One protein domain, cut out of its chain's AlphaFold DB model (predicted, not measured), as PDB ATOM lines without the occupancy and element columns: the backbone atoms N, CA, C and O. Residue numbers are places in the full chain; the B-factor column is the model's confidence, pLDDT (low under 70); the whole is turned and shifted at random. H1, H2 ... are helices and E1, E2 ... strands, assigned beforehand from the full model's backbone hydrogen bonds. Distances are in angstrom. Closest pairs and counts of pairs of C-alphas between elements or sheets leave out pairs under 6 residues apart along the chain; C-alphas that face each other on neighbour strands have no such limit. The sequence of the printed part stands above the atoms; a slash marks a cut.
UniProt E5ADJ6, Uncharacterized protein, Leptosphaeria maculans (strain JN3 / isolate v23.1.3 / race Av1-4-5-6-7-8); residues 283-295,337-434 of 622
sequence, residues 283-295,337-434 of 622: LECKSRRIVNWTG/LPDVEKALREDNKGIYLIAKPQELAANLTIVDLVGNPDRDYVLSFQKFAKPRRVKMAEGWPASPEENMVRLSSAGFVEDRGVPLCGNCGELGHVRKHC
ATOM      1  N   LEU A 283     182.021 196.212 107.886       80.94
ATOM      2  CA  LEU A 283     181.071 195.592 108.825       80.94
ATOM      3  C   LEU A 283     181.640 194.348 109.534       80.94
ATOM      4  O   LEU A 283     181.443 194.166 110.738       80.94
ATOM      5  N   GLU A 284     182.367 193.529 108.777       78.44
ATOM      6  CA  GLU A 284     182.873 192.198 109.131       78.44
ATOM      7  C   GLU A 284     184.393 192.219 109.419       78.44
ATOM      8  O   GLU A 284     185.019 191.170 109.579       78.44
ATOM      9  N   CYS A 285     185.004 193.409 109.492       83.31
ATOM     10  CA  CYS A 285     186.446 193.598 109.657       83.31
ATOM     11  C   CYS A 285     186.933 193.250 111.071       83.31
ATOM     12  O   CYS A 285     186.985 194.109 111.951       83.31
ATOM     13  N   LYS A 286     187.351 191.994 111.257       83.19
ATOM     14  CA  LYS A 286     188.016 191.504 112.480       83.19
ATOM     15  C   LYS A 286     189.546 191.643 112.458       83.19
ATOM     16  O   LYS A 286     190.184 191.465 113.489       83.19
ATOM     17  N   SER A 287     190.140 191.936 111.300       85.31
ATOM     18  CA  SER A 287     191.588 192.139 111.159       85.31
ATOM     19  C   SER A 287     192.059 193.430 111.842       85.31
ATOM     20  O   SER A 287     191.296 194.393 111.949       85.31
ATOM     21  N   ARG A 288     193.341 193.469 112.244       85.88
ATOM     22  CA  ARG A 288     194.036 194.681 112.716       85.88
ATOM     23  C   ARG A 288     193.826 195.822 111.711       85.88
ATOM     24  O   ARG A 288     194.089 195.653 110.520       85.88
ATOM     25  N   ARG A 289     193.338 196.963 112.193       87.81
ATOM     26  CA  ARG A 289     193.090 198.172 111.408       87.81
ATOM     27  C   ARG A 289     194.379 198.940 111.115       87.81
ATOM     28  O   ARG A 289     195.361 198.842 111.848       87.81
ATOM     29  N   ILE A 290     194.345 199.750 110.064       86.75
ATOM     30  CA  ILE A 290     195.393 200.705 109.703       86.75
ATOM     31  C   ILE A 290     195.316 201.886 110.676       86.75
ATOM     32  O   ILE A 290     194.497 202.790 110.521       86.75
ATOM     33  N   VAL A 291     196.176 201.872 111.693       87.81
ATOM     34  CA  VAL A 291     196.355 203.005 112.607       87.81
ATOM     35  C   VAL A 291     197.033 204.154 111.862       87.81
ATOM     36  O   VAL A 291     198.043 203.953 111.186       87.81
ATOM     37  N   ASN A 292     196.514 205.376 112.008       87.19
ATOM     38  CA  ASN A 292     197.194 206.556 111.483       87.19
ATOM     39  C   ASN A 292     198.400 206.940 112.371       87.19
ATOM     40  O   ASN A 292     198.254 207.180 113.576       87.19
ATOM     41  N   TRP A 293     199.581 207.030 111.752       86.81
ATOM     42  CA  TRP A 293     200.855 207.366 112.396       86.81
ATOM     43  C   TRP A 293     201.349 208.801 112.113       86.81
ATOM     44  O   TRP A 293     202.438 209.163 112.557       86.81
ATOM     45  N   THR A 294     200.582 209.643 111.404       90.75
ATOM     46  CA  THR A 294     200.977 211.038 111.120       90.75
ATOM     47  C   THR A 294     201.264 211.827 112.400       90.75
ATOM     48  O   THR A 294     200.414 211.887 113.288       90.75
ATOM     49  N   GLY A 295     202.429 212.477 112.466       86.62
ATOM     50  CA  GLY A 295     202.839 213.316 113.600       86.62
ATOM     51  C   GLY A 295     203.436 212.562 114.796       86.62
ATOM     52  O   GLY A 295     203.740 213.191 115.803       86.62
ATOM     53  N   LEU A 337     199.565 197.064 127.015       91.56
ATOM     54  CA  LEU A 337     199.161 198.125 127.952       91.56
ATOM     55  C   LEU A 337     199.328 197.748 129.441       91.56
ATOM     56  O   LEU A 337     199.785 198.607 130.199       91.56
ATOM     57  N   PRO A 338     199.013 196.510 129.885       92.25
ATOM     58  CA  PRO A 338     199.264 196.084 131.263       92.25
ATOM     59  C   PRO A 338     200.741 196.154 131.674       92.25
ATOM     60  O   PRO A 338     201.038 196.572 132.790       92.25
ATOM     61  N   ASP A 339     201.670 195.796 130.781       91.44
ATOM     62  CA  ASP A 339     203.108 195.821 131.083       91.44
ATOM     63  C   ASP A 339     203.661 197.253 131.131       91.44
ATOM     64  O   ASP A 339     204.468 197.574 132.006       91.44
ATOM     65  N   VAL A 340     203.151 198.150 130.274       91.62
ATOM     66  CA  VAL A 340     203.439 199.594 130.352       91.62
ATOM     67  C   VAL A 340     202.982 200.169 131.695       91.62
ATOM     68  O   VAL A 340     203.760 200.852 132.362       91.62
ATOM     69  N   GLU A 341     201.753 199.883 132.139       91.69
ATOM     70  CA  GLU A 341     201.305 200.335 133.462       91.69
ATOM     71  C   GLU A 341     202.119 199.699 134.596       91.69
ATOM     72  O   GLU A 341     202.402 200.368 135.592       91.69
ATOM     73  N   LYS A 342     202.515 198.430 134.463       92.62
ATOM     74  CA  LYS A 342     203.282 197.734 135.498       92.62
ATOM     75  C   LYS A 342     204.596 198.462 135.771       92.62
ATOM     76  O   LYS A 342     204.837 198.840 136.916       92.62
ATOM     77  N   ALA A 343     205.373 198.740 134.727       91.38
ATOM     78  CA  ALA A 343     206.628 199.471 134.857       91.38
ATOM     79  C   ALA A 343     206.410 200.903 135.388       91.38
ATOM     80  O   ALA A 343     207.113 201.329 136.299       91.38
ATOM     81  N   LEU A 344     205.380 201.622 134.917       91.75
ATOM     82  CA  LEU A 344     205.043 202.961 135.435       91.75
ATOM     83  C   LEU A 344     204.678 202.956 136.932       91.75
ATOM     84  O   LEU A 344     204.994 203.916 137.641       91.75
ATOM     85  N   ARG A 345     204.033 201.892 137.431       89.12
ATOM     86  CA  ARG A 345     203.727 201.710 138.860       89.12
ATOM     87  C   ARG A 345     204.958 201.319 139.676       89.12
ATOM     88  O   ARG A 345     205.123 201.852 140.771       89.12
ATOM     89  N   GLU A 346     205.799 200.422 139.165       90.31
ATOM     90  CA  GLU A 346     207.051 200.000 139.814       90.31
ATOM     91  C   GLU A 346     208.014 201.195 139.962       90.31
ATOM     92  O   GLU A 346     208.471 201.492 141.069       90.31
ATOM     93  N   ASP A 347     208.175 201.992 138.904       88.19
ATOM     94  CA  ASP A 347     208.949 203.241 138.896       88.19
ATOM     95  C   ASP A 347     208.250 204.431 139.603       88.19
ATOM     96  O   ASP A 347     208.771 205.551 139.607       88.19
ATOM     97  N   ASN A 348     207.063 204.221 140.191       85.81
ATOM     98  CA  ASN A 348     206.261 205.224 140.911       85.81
ATOM     99  C   ASN A 348     205.999 206.530 140.121       85.81
ATOM    100  O   ASN A 348     205.970 207.630 140.682       85.81
ATOM    101  N   LYS A 349     205.779 206.425 138.806       85.00
ATOM    102  CA  LYS A 349     205.517 207.571 137.925       85.00
ATOM    103  C   LYS A 349     204.124 208.157 138.177       85.00
ATOM    104  O   LYS A 349     203.157 207.444 138.430       85.00
ATOM    105  N   GLY A 350     204.004 209.482 138.069       82.81
ATOM    106  CA  GLY A 350     202.780 210.239 138.381       82.81
ATOM    107  C   GLY A 350     201.634 210.118 137.364       82.81
ATOM    108  O   GLY A 350     200.731 210.956 137.373       82.81
ATOM    109  N   ILE A 351     201.671 209.122 136.475       90.19
ATOM    110  CA  ILE A 351     200.666 208.874 135.437       90.19
ATOM    111  C   ILE A 351     200.159 207.438 135.581       90.19
ATOM    112  O   ILE A 351     200.939 206.492 135.615       90.19
ATOM    113  N   TYR A 352     198.839 207.297 135.625       90.62
ATOM    114  CA  TYR A 352     198.126 206.026 135.684       90.62
ATOM    115  C   TYR A 352     197.281 205.878 134.422       90.62
ATOM    116  O   TYR A 352     196.614 206.834 134.002       90.62
ATOM    117  N   LEU A 353     197.283 204.687 133.832       92.69
ATOM    118  CA  LEU A 353     196.325 204.318 132.802       92.69
ATOM    119  C   LEU A 353     195.077 203.807 133.536       92.69
ATOM    120  O   LEU A 353     195.168 203.188 134.588       92.69
ATOM    121  N   ILE A 354     193.874 204.107 133.064       92.62
ATOM    122  CA  ILE A 354     192.644 203.630 133.707       92.62
ATOM    123  C   ILE A 354     191.669 203.202 132.620       92.62
ATOM    124  O   ILE A 354     191.177 204.040 131.858       92.62
ATOM    125  N   ALA A 355     191.392 201.900 132.582       93.62
ATOM    126  CA  ALA A 355     190.451 201.274 131.666       93.62
ATOM    127  C   ALA A 355     189.015 201.394 132.212       93.62
ATOM    128  O   ALA A 355     188.660 200.807 133.243       93.62
ATOM    129  N   LYS A 356     188.187 202.192 131.527       91.62
ATOM    130  CA  LYS A 356     186.803 202.498 131.919       91.62
ATOM    131  C   LYS A 356     185.796 201.819 130.986       91.62
ATOM    132  O   LYS A 356     185.966 201.918 129.775       91.62
ATOM    133  N   PRO A 357     184.730 201.183 131.503       91.62
ATOM    134  CA  PRO A 357     183.607 200.790 130.663       91.62
ATOM    135  C   PRO A 357     182.892 202.051 130.164       91.62
ATOM    136  O   PRO A 357     182.725 203.012 130.921       91.62
ATOM    137  N   GLN A 358     182.473 202.051 128.901       89.44
ATOM    138  CA  GLN A 358     181.689 203.130 128.306       89.44
ATOM    139  C   GLN A 358     180.697 202.542 127.302       89.44
ATOM    140  O   GLN A 358     181.082 201.774 126.424       89.44
ATOM    141  N   GLU A 359     179.427 202.926 127.411       86.25
ATOM    142  CA  GLU A 359     178.416 202.589 126.408       86.25
ATOM    143  C   GLU A 359     178.671 203.381 125.118       86.25
ATOM    144  O   GLU A 359     178.923 204.590 125.151       86.25
ATOM    145  N   LEU A 360     178.619 202.696 123.973       88.06
ATOM    146  CA  LEU A 360     178.894 203.269 122.656       88.06
ATOM    147  C   LEU A 360     177.684 203.157 121.727       88.06
ATOM    148  O   LEU A 360     176.944 202.175 121.749       88.06
ATOM    149  N   ALA A 361     177.524 204.155 120.857       86.62
ATOM    150  CA  ALA A 361     176.611 204.068 119.724       86.62
ATOM    151  C   ALA A 361     177.086 202.986 118.737       86.62
ATOM    152  O   ALA A 361     178.286 202.788 118.565       86.62
ATOM    153  N   ALA A 362     176.158 202.320 118.043       85.50
ATOM    154  CA  ALA A 362     176.464 201.151 117.208       85.50
ATOM    155  C   ALA A 362     177.467 201.411 116.059       85.50
ATOM    156  O   ALA A 362     178.079 200.473 115.550       85.50
ATOM    157  N   ASN A 363     177.651 202.666 115.634       86.69
ATOM    158  CA  ASN A 363     178.658 203.050 114.638       86.69
ATOM    159  C   ASN A 363     180.075 203.208 115.205       86.69
ATOM    160  O   ASN A 363     180.990 203.437 114.422       86.69
ATOM    161  N   LEU A 364     180.262 203.115 116.520       89.56
ATOM    162  CA  LEU A 364     181.540 203.283 117.203       89.56
ATOM    163  C   LEU A 364     182.062 201.935 117.712       89.56
ATOM    164  O   LEU A 364     181.307 201.009 118.002       89.56
ATOM    165  N   THR A 365     183.380 201.834 117.821       89.50
ATOM    166  CA  THR A 365     184.113 200.635 118.241       89.50
ATOM    167  C   THR A 365     185.355 201.043 119.004       89.50
ATOM    168  O   THR A 365     186.010 202.006 118.616       89.50
ATOM    169  N   ILE A 366     185.724 200.303 120.046       92.50
ATOM    170  CA  ILE A 366     187.001 200.533 120.724       92.50
ATOM    171  C   ILE A 366     188.105 199.765 119.985       92.50
ATOM    172  O   ILE A 366     187.912 198.604 119.613       92.50
ATOM    173  N   VAL A 367     189.241 200.425 119.755       90.94
ATOM    174  CA  VAL A 367     190.384 199.934 118.974       90.94
ATOM    175  C   VAL A 367     191.691 200.174 119.741       90.94
ATOM    176  O   VAL A 367     191.901 201.253 120.297       90.94
ATOM    177  N   ASP A 368     192.580 199.178 119.782       89.56
ATOM    178  CA  ASP A 368     193.902 199.293 120.423       89.56
ATOM    179  C   ASP A 368     194.786 200.375 119.777       89.56
ATOM    180  O   ASP A 368     194.679 200.665 118.587       89.56
ATOM    181  N   LEU A 369     195.814 200.823 120.511       88.00
ATOM    182  CA  LEU A 369     196.977 201.553 119.968       88.00
ATOM    183  C   LEU A 369     197.637 200.882 118.744       88.00
ATOM    184  O   LEU A 369     198.248 201.568 117.932       88.00
ATOM    185  N   VAL A 370     197.515 199.556 118.623       87.31
ATOM    186  CA  VAL A 370     198.057 198.721 117.532       87.31
ATOM    187  C   VAL A 370     197.018 198.463 116.422       87.31
ATOM    188  O   VAL A 370     197.353 197.922 115.373       87.31
ATOM    189  N   GLY A 371     195.756 198.867 116.611       86.75
ATOM    190  CA  GLY A 371     194.689 198.739 115.610       86.75
ATOM    191  C   GLY A 371     193.778 197.519 115.765       86.75
ATOM    192  O   GLY A 371     192.921 197.299 114.913       86.75
ATOM    193  N   ASN A 372     193.925 196.693 116.805       88.56
ATOM    194  CA  ASN A 372     193.028 195.548 117.008       88.56
ATOM    195  C   ASN A 372     191.617 196.051 117.399       88.56
ATOM    196  O   ASN A 372     191.521 196.826 118.354       88.56
ATOM    197  N   PRO A 373     190.544 195.668 116.678       86.75
ATOM    198  CA  PRO A 373     189.192 196.187 116.901       86.75
ATOM    199  C   PRO A 373     188.418 195.428 117.993       86.75
ATOM    200  O   PRO A 373     188.893 194.430 118.530       86.75
ATOM    201  N   ASP A 374     187.186 195.884 118.243       84.06
ATOM    202  CA  ASP A 374     186.174 195.241 119.092       84.06
ATOM    203  C   ASP A 374     186.674 194.980 120.533       84.06
ATOM    204  O   ASP A 374     186.657 193.858 121.040       84.06
ATOM    205  N   ARG A 375     187.146 196.055 121.184       90.12
ATOM    206  CA  ARG A 375     187.575 196.103 122.596       90.12
ATOM    207  C   ARG A 375     186.471 196.573 123.558       90.12
ATOM    208  O   ARG A 375     185.502 197.197 123.128       90.12
ATOM    209  N   ASP A 376     186.644 196.310 124.857       90.31
ATOM    210  CA  ASP A 376     185.603 196.503 125.885       90.31
ATOM    211  C   ASP A 376     185.735 197.815 126.681       90.31
ATOM    212  O   ASP A 376     184.736 198.360 127.157       90.31
ATOM    213  N   TYR A 377     186.961 198.326 126.860       94.25
ATOM    214  CA  TYR A 377     187.244 199.438 127.776       94.25
ATOM    215  C   TYR A 377     187.898 200.638 127.085       94.25
ATOM    216  O   TYR A 377     188.832 200.505 126.298       94.25
ATOM    217  N   VAL A 378     187.468 201.848 127.430       93.50
ATOM    218  CA  VAL A 378     188.102 203.086 126.964       93.50
ATOM    219  C   VAL A 378     189.311 203.404 127.845       93.50
ATOM    220  O   VAL A 378     189.207 203.501 129.072       93.50
ATOM    221  N   LEU A 379     190.466 203.572 127.206       93.81
ATOM    222  CA  LEU A 379     191.732 203.942 127.829       93.81
ATOM    223  C   LEU A 379     191.716 205.426 128.226       93.81
ATOM    224  O   LEU A 379     191.641 206.310 127.372       93.81
ATOM    225  N   SER A 380     191.833 205.714 129.523       90.69
ATOM    226  CA  SER A 380     191.933 207.085 130.040       90.69
ATOM    227  C   SER A 380     193.242 207.318 130.801       90.69
ATOM    228  O   SER A 380     193.693 206.461 131.554       90.69
ATOM    229  N   PHE A 381     193.849 208.492 130.616       91.94
ATOM    230  CA  PHE A 381     195.108 208.885 131.261       91.94
ATOM    231  C   PHE A 381     194.824 209.764 132.480       91.94
ATOM    232  O   PHE A 381     194.069 210.730 132.374       91.94
ATOM    233  N   GLN A 382     195.407 209.443 133.637       90.31
ATOM    234  CA  GLN A 382     195.064 210.077 134.914       90.31
ATOM    235  C   GLN A 382     196.318 210.442 135.719       90.31
ATOM    236  O   GLN A 382     197.200 209.612 135.904       90.31
ATOM    237  N   LYS A 383     196.374 211.656 136.286       90.50
ATOM    238  CA  LYS A 383     197.487 212.103 137.161       90.50
ATOM    239  C   LYS A 383     197.367 211.638 138.626       90.50
ATOM    240  O   LYS A 383     198.100 212.104 139.491       90.50
ATOM    241  N   PHE A 384     196.385 210.788 138.943       85.81
ATOM    242  CA  PHE A 384     196.082 210.348 140.310       85.81
ATOM    243  C   PHE A 384     195.552 208.908 140.322       85.81
ATOM    244  O   PHE A 384     194.645 208.582 139.561       85.81
ATOM    245  N   ALA A 385     196.025 208.085 141.264       84.31
ATOM    246  CA  ALA A 385     195.585 206.694 141.434       84.31
ATOM    247  C   ALA A 385     194.127 206.535 141.928       84.31
ATOM    248  O   ALA A 385     193.629 205.415 142.034       84.31
ATOM    249  N   LYS A 386     193.448 207.636 142.280       86.31
ATOM    250  CA  LYS A 386     192.071 207.658 142.795       86.31
ATOM    251  C   LYS A 386     191.257 208.784 142.141       86.31
ATOM    252  O   LYS A 386     191.807 209.863 141.895       86.31
ATOM    253  N   PRO A 387     189.948 208.585 141.906       86.38
ATOM    254  CA  PRO A 387     189.103 209.573 141.251       86.38
ATOM    255  C   PRO A 387     188.840 210.782 142.162       86.38
ATOM    256  O   PRO A 387     188.432 210.634 143.311       86.38
ATOM    257  N   ARG A 388     189.034 212.003 141.641       84.75
ATOM    258  CA  ARG A 388     188.830 213.264 142.394       84.75
ATOM    259  C   ARG A 388     187.425 213.875 142.264       84.75
ATOM    260  O   ARG A 388     187.147 214.886 142.901       84.75
ATOM    261  N   ARG A 389     186.555 213.315 141.417       85.88
ATOM    262  CA  ARG A 389     185.185 213.796 141.137       85.88
ATOM    263  C   ARG A 389     184.227 212.604 141.107       85.88
ATOM    264  O   ARG A 389     184.612 211.551 140.611       85.88
ATOM    265  N   VAL A 390     182.978 212.777 141.553       85.38
ATOM    266  CA  VAL A 390     181.978 211.685 141.627       85.38
ATOM    267  C   VAL A 390     181.733 211.042 140.252       85.38
ATOM    268  O   VAL A 390     181.981 209.852 140.101       85.38
ATOM    269  N   LYS A 391     181.424 211.844 139.218       84.00
ATOM    270  CA  LYS A 391     181.318 211.395 137.807       84.00
ATOM    271  C   LYS A 391     182.585 210.718 137.247       84.00
ATOM    272  O   LYS A 391     182.551 210.125 136.181       84.00
ATOM    273  N   MET A 392     183.731 210.848 137.919       81.44
ATOM    274  CA  MET A 392     184.991 210.219 137.508       81.44
ATOM    275  C   MET A 392     185.264 208.911 138.262       81.44
ATOM    276  O   MET A 392     186.040 208.096 137.764       81.44
ATOM    277  N   ALA A 393     184.625 208.695 139.419       84.31
ATOM    278  CA  ALA A 393     184.630 207.422 140.141       84.31
ATOM    279  C   ALA A 393     183.714 206.379 139.484       84.31
ATOM    280  O   ALA A 393     183.973 205.183 139.567       84.31
ATOM    281  N   GLU A 394     182.691 206.838 138.767       86.50
ATOM    282  CA  GLU A 394     181.885 206.022 137.863       86.50
ATOM    283  C   GLU A 394     182.783 205.290 136.839       86.50
ATOM    284  O   GLU A 394     183.691 205.877 136.234       86.50
ATOM    285  N   GLY A 395     182.610 203.969 136.733       83.25
ATOM    286  CA  GLY A 395     183.444 203.074 135.919       83.25
ATOM    287  C   GLY A 395     184.888 202.835 136.406       83.25
ATOM    288  O   GLY A 395     185.609 202.063 135.774       83.25
ATOM    289  N   TRP A 396     185.349 203.466 137.494       88.94
ATOM    290  CA  TRP A 396     186.726 203.303 137.993       88.94
ATOM    291  C   TRP A 396     186.959 201.871 138.541       88.94
ATOM    292  O   TRP A 396     186.065 201.333 139.194       88.94
ATOM    293  N   PRO A 397     188.116 201.230 138.281       89.88
ATOM    294  CA  PRO A 397     188.433 199.891 138.794       89.88
ATOM    295  C   PRO A 397     188.622 199.886 140.318       89.88
ATOM    296  O   PRO A 397     189.143 200.844 140.895       89.88
ATOM    297  N   ALA A 398     188.228 198.802 140.982       86.69
ATOM    298  CA  ALA A 398     188.315 198.663 142.434       86.69
ATOM    299  C   ALA A 398     189.752 198.401 142.920       86.69
ATOM    300  O   ALA A 398     190.117 198.851 144.010       86.69
ATOM    301  N   SER A 399     190.578 197.716 142.120       89.50
ATOM    302  CA  SER A 399     191.992 197.456 142.424       89.50
ATOM    303  C   SER A 399     192.921 197.742 141.229       89.50
ATOM    304  O   SER A 399     192.470 197.762 140.081       89.50
ATOM    305  N   PRO A 400     194.235 197.947 141.464       87.75
ATOM    306  CA  PRO A 400     195.231 198.006 140.392       87.75
ATOM    307  C   PRO A 400     195.270 196.731 139.542       87.75
ATOM    308  O   PRO A 400     195.396 196.810 138.328       87.75
ATOM    309  N   GLU A 401     195.121 195.563 140.167       89.19
ATOM    310  CA  GLU A 401     195.151 194.255 139.499       89.19
ATOM    311  C   GLU A 401     193.963 194.087 138.540       89.19
ATOM    312  O   GLU A 401     194.135 193.641 137.408       89.19
ATOM    313  N   GLU A 402     192.769 194.530 138.948       90.62
ATOM    314  CA  GLU A 402     191.592 194.574 138.079       90.62
ATOM    315  C   GLU A 402     191.820 195.507 136.880       90.62
ATOM    316  O   GLU A 402     191.463 195.168 135.751       90.62
ATOM    317  N   ASN A 403     192.464 196.662 137.098       91.81
ATOM    318  CA  ASN A 403     192.815 197.581 136.017       91.81
ATOM    319  C   ASN A 403     193.742 196.921 134.986       91.81
ATOM    320  O   ASN A 403     193.510 197.097 133.796       91.81
ATOM    321  N   MET A 404     194.721 196.109 135.408       90.12
ATOM    322  CA  MET A 404     195.590 195.367 134.478       90.12
ATOM    323  C   MET A 404     194.799 194.408 133.586       90.12
ATOM    324  O   MET A 404     195.029 194.359 132.379       90.12
ATOM    325  N   VAL A 405     193.834 193.677 134.154       92.31
ATOM    326  CA  VAL A 405     192.974 192.773 133.372       92.31
ATOM    327  C   VAL A 405     192.162 193.571 132.348       92.31
ATOM    328  O   VAL A 405     192.178 193.235 131.165       92.31
ATOM    329  N   ARG A 406     191.528 194.675 132.764       92.50
ATOM    330  CA  ARG A 406     190.774 195.562 131.859       92.50
ATOM    331  C   ARG A 406     191.659 196.228 130.793       92.50
ATOM    332  O   ARG A 406     191.217 196.410 129.665       92.50
ATOM    333  N   LEU A 407     192.910 196.564 131.117       92.12
ATOM    334  CA  LEU A 407     193.874 197.158 130.180       92.12
ATOM    335  C   LEU A 407     194.271 196.208 129.040       92.12
ATOM    336  O   LEU A 407     194.686 196.684 127.987       92.12
ATOM    337  N   SER A 408     194.103 194.889 129.202       90.88
ATOM    338  CA  SER A 408     194.337 193.917 128.121       90.88
ATOM    339  C   SER A 408     193.302 193.982 126.981       90.88
ATOM    340  O   SER A 408     193.587 193.538 125.868       90.88
ATOM    341  N   SER A 409     192.131 194.587 127.227       90.81
ATOM    342  CA  SER A 409     191.117 194.922 126.216       90.81
ATOM    343  C   SER A 409     190.710 196.405 126.271       90.81
ATOM    344  O   SER A 409     189.536 196.748 126.109       90.81
ATOM    345  N   ALA A 410     191.692 197.294 126.483       93.25
ATOM    346  CA  ALA A 410     191.490 198.743 126.501       93.25
ATOM    347  C   ALA A 410     192.067 199.463 125.270       93.25
ATOM    348  O   ALA A 410     193.204 199.226 124.869       93.25
ATOM    349  N   GLY A 411     191.315 200.421 124.727       92.75
ATOM    350  CA  GLY A 411     191.710 201.191 123.547       92.75
ATOM    351  C   GLY A 411     191.006 202.545 123.433       92.75
ATOM    352  O   GLY A 411     190.473 203.071 124.411       92.75
ATOM    353  N   PHE A 412     190.999 203.120 122.233       91.25
ATOM    354  CA  PHE A 412     190.320 204.380 121.919       91.25
ATOM    355  C   PHE A 412     189.034 204.144 121.134       91.25
ATOM    356  O   PHE A 412     188.926 203.176 120.389       91.25
ATOM    357  N   VAL A 413     188.062 205.043 121.289       92.44
ATOM    358  CA  VAL A 413     186.815 205.007 120.517       92.44
ATOM    359  C   VAL A 413     187.084 205.523 119.102       92.44
ATOM    360  O   VAL A 413     187.413 206.694 118.925       92.44
ATOM    361  N   GLU A 414     186.914 204.661 118.105       89.38
ATOM    362  CA  GLU A 414     186.991 204.980 116.677       89.38
ATOM    363  C   GLU A 414     185.685 204.596 115.964       89.38
ATOM    364  O   GLU A 414     184.982 203.665 116.372       89.38
ATOM    365  N   ASP A 415     185.378 205.255 114.846       86.88
ATOM    366  CA  ASP A 415     184.285 204.829 113.969       86.88
ATOM    367  C   ASP A 415     184.490 203.390 113.467       86.88
ATOM    368  O   ASP A 415     185.588 202.968 113.099       86.88
ATOM    369  N   ARG A 416     183.398 202.630 113.350       84.12
ATOM    370  CA  ARG A 416     183.368 201.294 112.732       84.12
ATOM    371  C   ARG A 416     183.526 201.351 111.203       84.12
ATOM    372  O   ARG A 416     183.495 200.318 110.546       84.12
ATOM    373  N   GLY A 417     183.646 202.540 110.605       82.81
ATOM    374  CA  GLY A 417     183.719 202.728 109.148       82.81
ATOM    375  C   GLY A 417     182.443 202.313 108.400       82.81
ATOM    376  O   GLY A 417     182.479 202.069 107.193       82.81
ATOM    377  N   VAL A 418     181.321 202.197 109.115       85.12
ATOM    378  CA  VAL A 418     180.032 201.704 108.617       85.12
ATOM    379  C   VAL A 418     178.955 202.748 108.918       85.12
ATOM    380  O   VAL A 418     178.837 203.158 110.072       85.12
ATOM    381  N   PRO A 419     178.149 203.180 107.929       84.50
ATOM    382  CA  PRO A 419     177.109 204.172 108.164       84.50
ATOM    383  C   PRO A 419     176.004 203.616 109.068       84.50
ATOM    384  O   PRO A 419     175.533 202.491 108.869       84.50
ATOM    385  N   LEU A 420     175.569 204.445 110.016       88.88
ATOM    386  CA  LEU A 420     174.349 204.250 110.791       88.88
ATOM    387  C   LEU A 420     173.158 204.816 110.016       88.88
ATOM    388  O   LEU A 420     173.206 205.945 109.516       88.88
ATOM    389  N   CYS A 421     172.061 204.075 109.952       89.12
ATOM    390  CA  CYS A 421     170.845 204.591 109.356       89.12
ATOM    391  C   CYS A 421     170.098 205.492 110.349       89.12
ATOM    392  O   CYS A 421     169.434 205.004 111.262       89.12
ATOM    393  N   GLY A 422     170.121 206.810 110.121       87.19
ATOM    394  CA  GLY A 422     169.315 207.815 110.842       87.19
ATOM    395  C   GLY A 422     167.795 207.737 110.592       87.19
ATOM    396  O   GLY A 422     167.137 208.767 110.443       87.19
ATOM    397  N   ASN A 423     167.253 206.523 110.468       86.62
ATOM    398  CA  ASN A 423     165.826 206.208 110.456       86.62
ATOM    399  C   ASN A 423     165.540 205.015 111.379       86.62
ATOM    400  O   ASN A 423     164.738 205.142 112.293       86.62
ATOM    401  N   CYS A 424     166.243 203.893 111.175       87.25
ATOM    402  CA  CYS A 424     166.043 202.649 111.927       87.25
ATOM    403  C   CYS A 424     167.122 202.331 112.976       87.25
ATOM    404  O   CYS A 424     166.960 201.383 113.738       87.25
ATOM    405  N   GLY A 425     168.243 203.059 113.005       84.44
ATOM    406  CA  GLY A 425     169.383 202.761 113.882       84.44
ATOM    407  C   GLY A 425     170.217 201.539 113.469       84.44
ATOM    408  O   GLY A 425     171.204 201.226 114.128       84.44
ATOM    409  N   GLU A 426     169.868 200.854 112.378       86.38
ATOM    410  CA  GLU A 426     170.637 199.720 111.856       86.38
ATOM    411  C   GLU A 426     171.918 200.184 111.139       86.38
ATOM    412  O   GLU A 426     171.993 201.283 110.578       86.38
ATOM    413  N   LEU A 427     172.928 199.315 111.118       85.06
ATOM    414  CA  LEU A 427     174.200 199.544 110.434       85.06
ATOM    415  C   LEU A 427     174.161 199.131 108.955       85.06
ATOM    416  O   LEU A 427     173.380 198.279 108.532       85.06
ATOM    417  N   GLY A 428     175.075 199.695 108.167       85.06
ATOM    418  CA  GLY A 428     175.385 199.239 106.807       85.06
ATOM    419  C   GLY A 428     174.622 199.953 105.696       85.06
ATOM    420  O   GLY A 428     174.926 199.737 104.524       85.06
ATOM    421  N   HIS A 429     173.683 200.839 106.030       86.94
ATOM    422  CA  HIS A 429     172.964 201.647 105.051       86.94
ATOM    423  C   HIS A 429     172.676 203.064 105.561       86.94
ATOM    424  O   HIS A 429     172.659 203.332 106.756       86.94
ATOM    425  N   VAL A 430     172.450 203.987 104.626       87.25
ATOM    426  CA  VAL A 430     172.042 205.373 104.913       87.25
ATOM    427  C   VAL A 430     170.533 205.534 104.742       87.25
ATOM    428  O   VAL A 430     169.918 204.781 103.991       87.25
ATOM    429  N   ARG A 431     169.952 206.579 105.348       86.81
ATOM    430  CA  ARG A 431     168.508 206.906 105.339       86.81
ATOM    431  C   ARG A 431     167.822 206.782 103.966       86.81
ATOM    432  O   ARG A 431     166.707 206.285 103.893       86.81
ATOM    433  N   LYS A 432     168.506 207.159 102.875       85.94
ATOM    434  CA  LYS A 432     168.018 207.062 101.477       85.94
ATOM    435  C   LYS A 432     167.823 205.626 100.954       85.94
ATOM    436  O   LYS A 432     167.182 205.443  99.928       85.94
ATOM    437  N   HIS A 433     168.392 204.628 101.629       86.06
ATOM    438  CA  HIS A 433     168.296 203.202 101.298       86.06
ATOM    439  C   HIS A 433     167.654 202.389 102.438       86.06
ATOM    440  O   HIS A 433     167.809 201.169 102.487       86.06
ATOM    441  N   CYS A 434     166.979 203.053 103.385       88.69
ATOM    442  CA  CYS A 434     166.259 202.369 104.452       88.69
ATOM    443  C   CYS A 434     165.018 201.666 103.893       88.69
ATOM    444  O   CYS A 434     164.296 202.237 103.079       88.69
TER     445      CYS A 434
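This is residues 283 to 295 and 337 to 434 of the 622 residues of an uncharacterized protein of Leptosphaeria maculans (strain JN3 / isolate v23.1.3 / race Av1-4-5-6-7-8) (UniProt E5ADJ6). With little regular structure, this is a strongly twisted four-stranded sheet with H1 and H3 over one face near E1, and a tail, residues 416 to 434, lengthening the whole. The printed part has 111 residues, with H1, E1, E2, E3, H2, H3 and E4 along it; the mixed sheet runs E1, E3, E4, E2. The class is mixed, with 44 residues in named elements; it is loose, radius of gyration of the C-alphas 16.7 A, spanning 55 by 32 by 26 A.

Find H1, residues 337 to 346, on the same face of the sheet as H3, residues 400 to 407; they touch, closest C-alphas Pro 338 and Met 404, 4.9 A, at a shallow tilt of 26 degrees, opposite ways. E1, residues 352 to 357, is antiparallel to E3, residues 377 to 382: N 354 and O 380 are 2.8 A apart. E4, residues 410 to 415, is parallel to E3, N 379 to O 411 2.8 A, and antiparallel to E2, residues 364 to 367, N 365 to O 414 2.8 A. H2, residues 390 to 393, is not on the sheet; E3, H2, H3, E4 form a strand-helix-strand unit, parallel neighbour strands with helices between. Every O i to N i+4 pair is within hydrogen-bond range in H1 and H3; H2 is too short for one.

Start at C-alpha 283, (181.071, 195.592, 108.825). H1 begins at (199.161, 198.125, 127.952) and runs 14.4 A; E1 runs 16.2 A, E3 15.0 A, and E4 15.7 A to C-alpha 415, (184.285, 204.829, 113.969).

Residues 296 to 336 are cut out, leaving 21.2 A between C-alphas 295 and 337. No link is long, and no printed residue is under pLDDT 70.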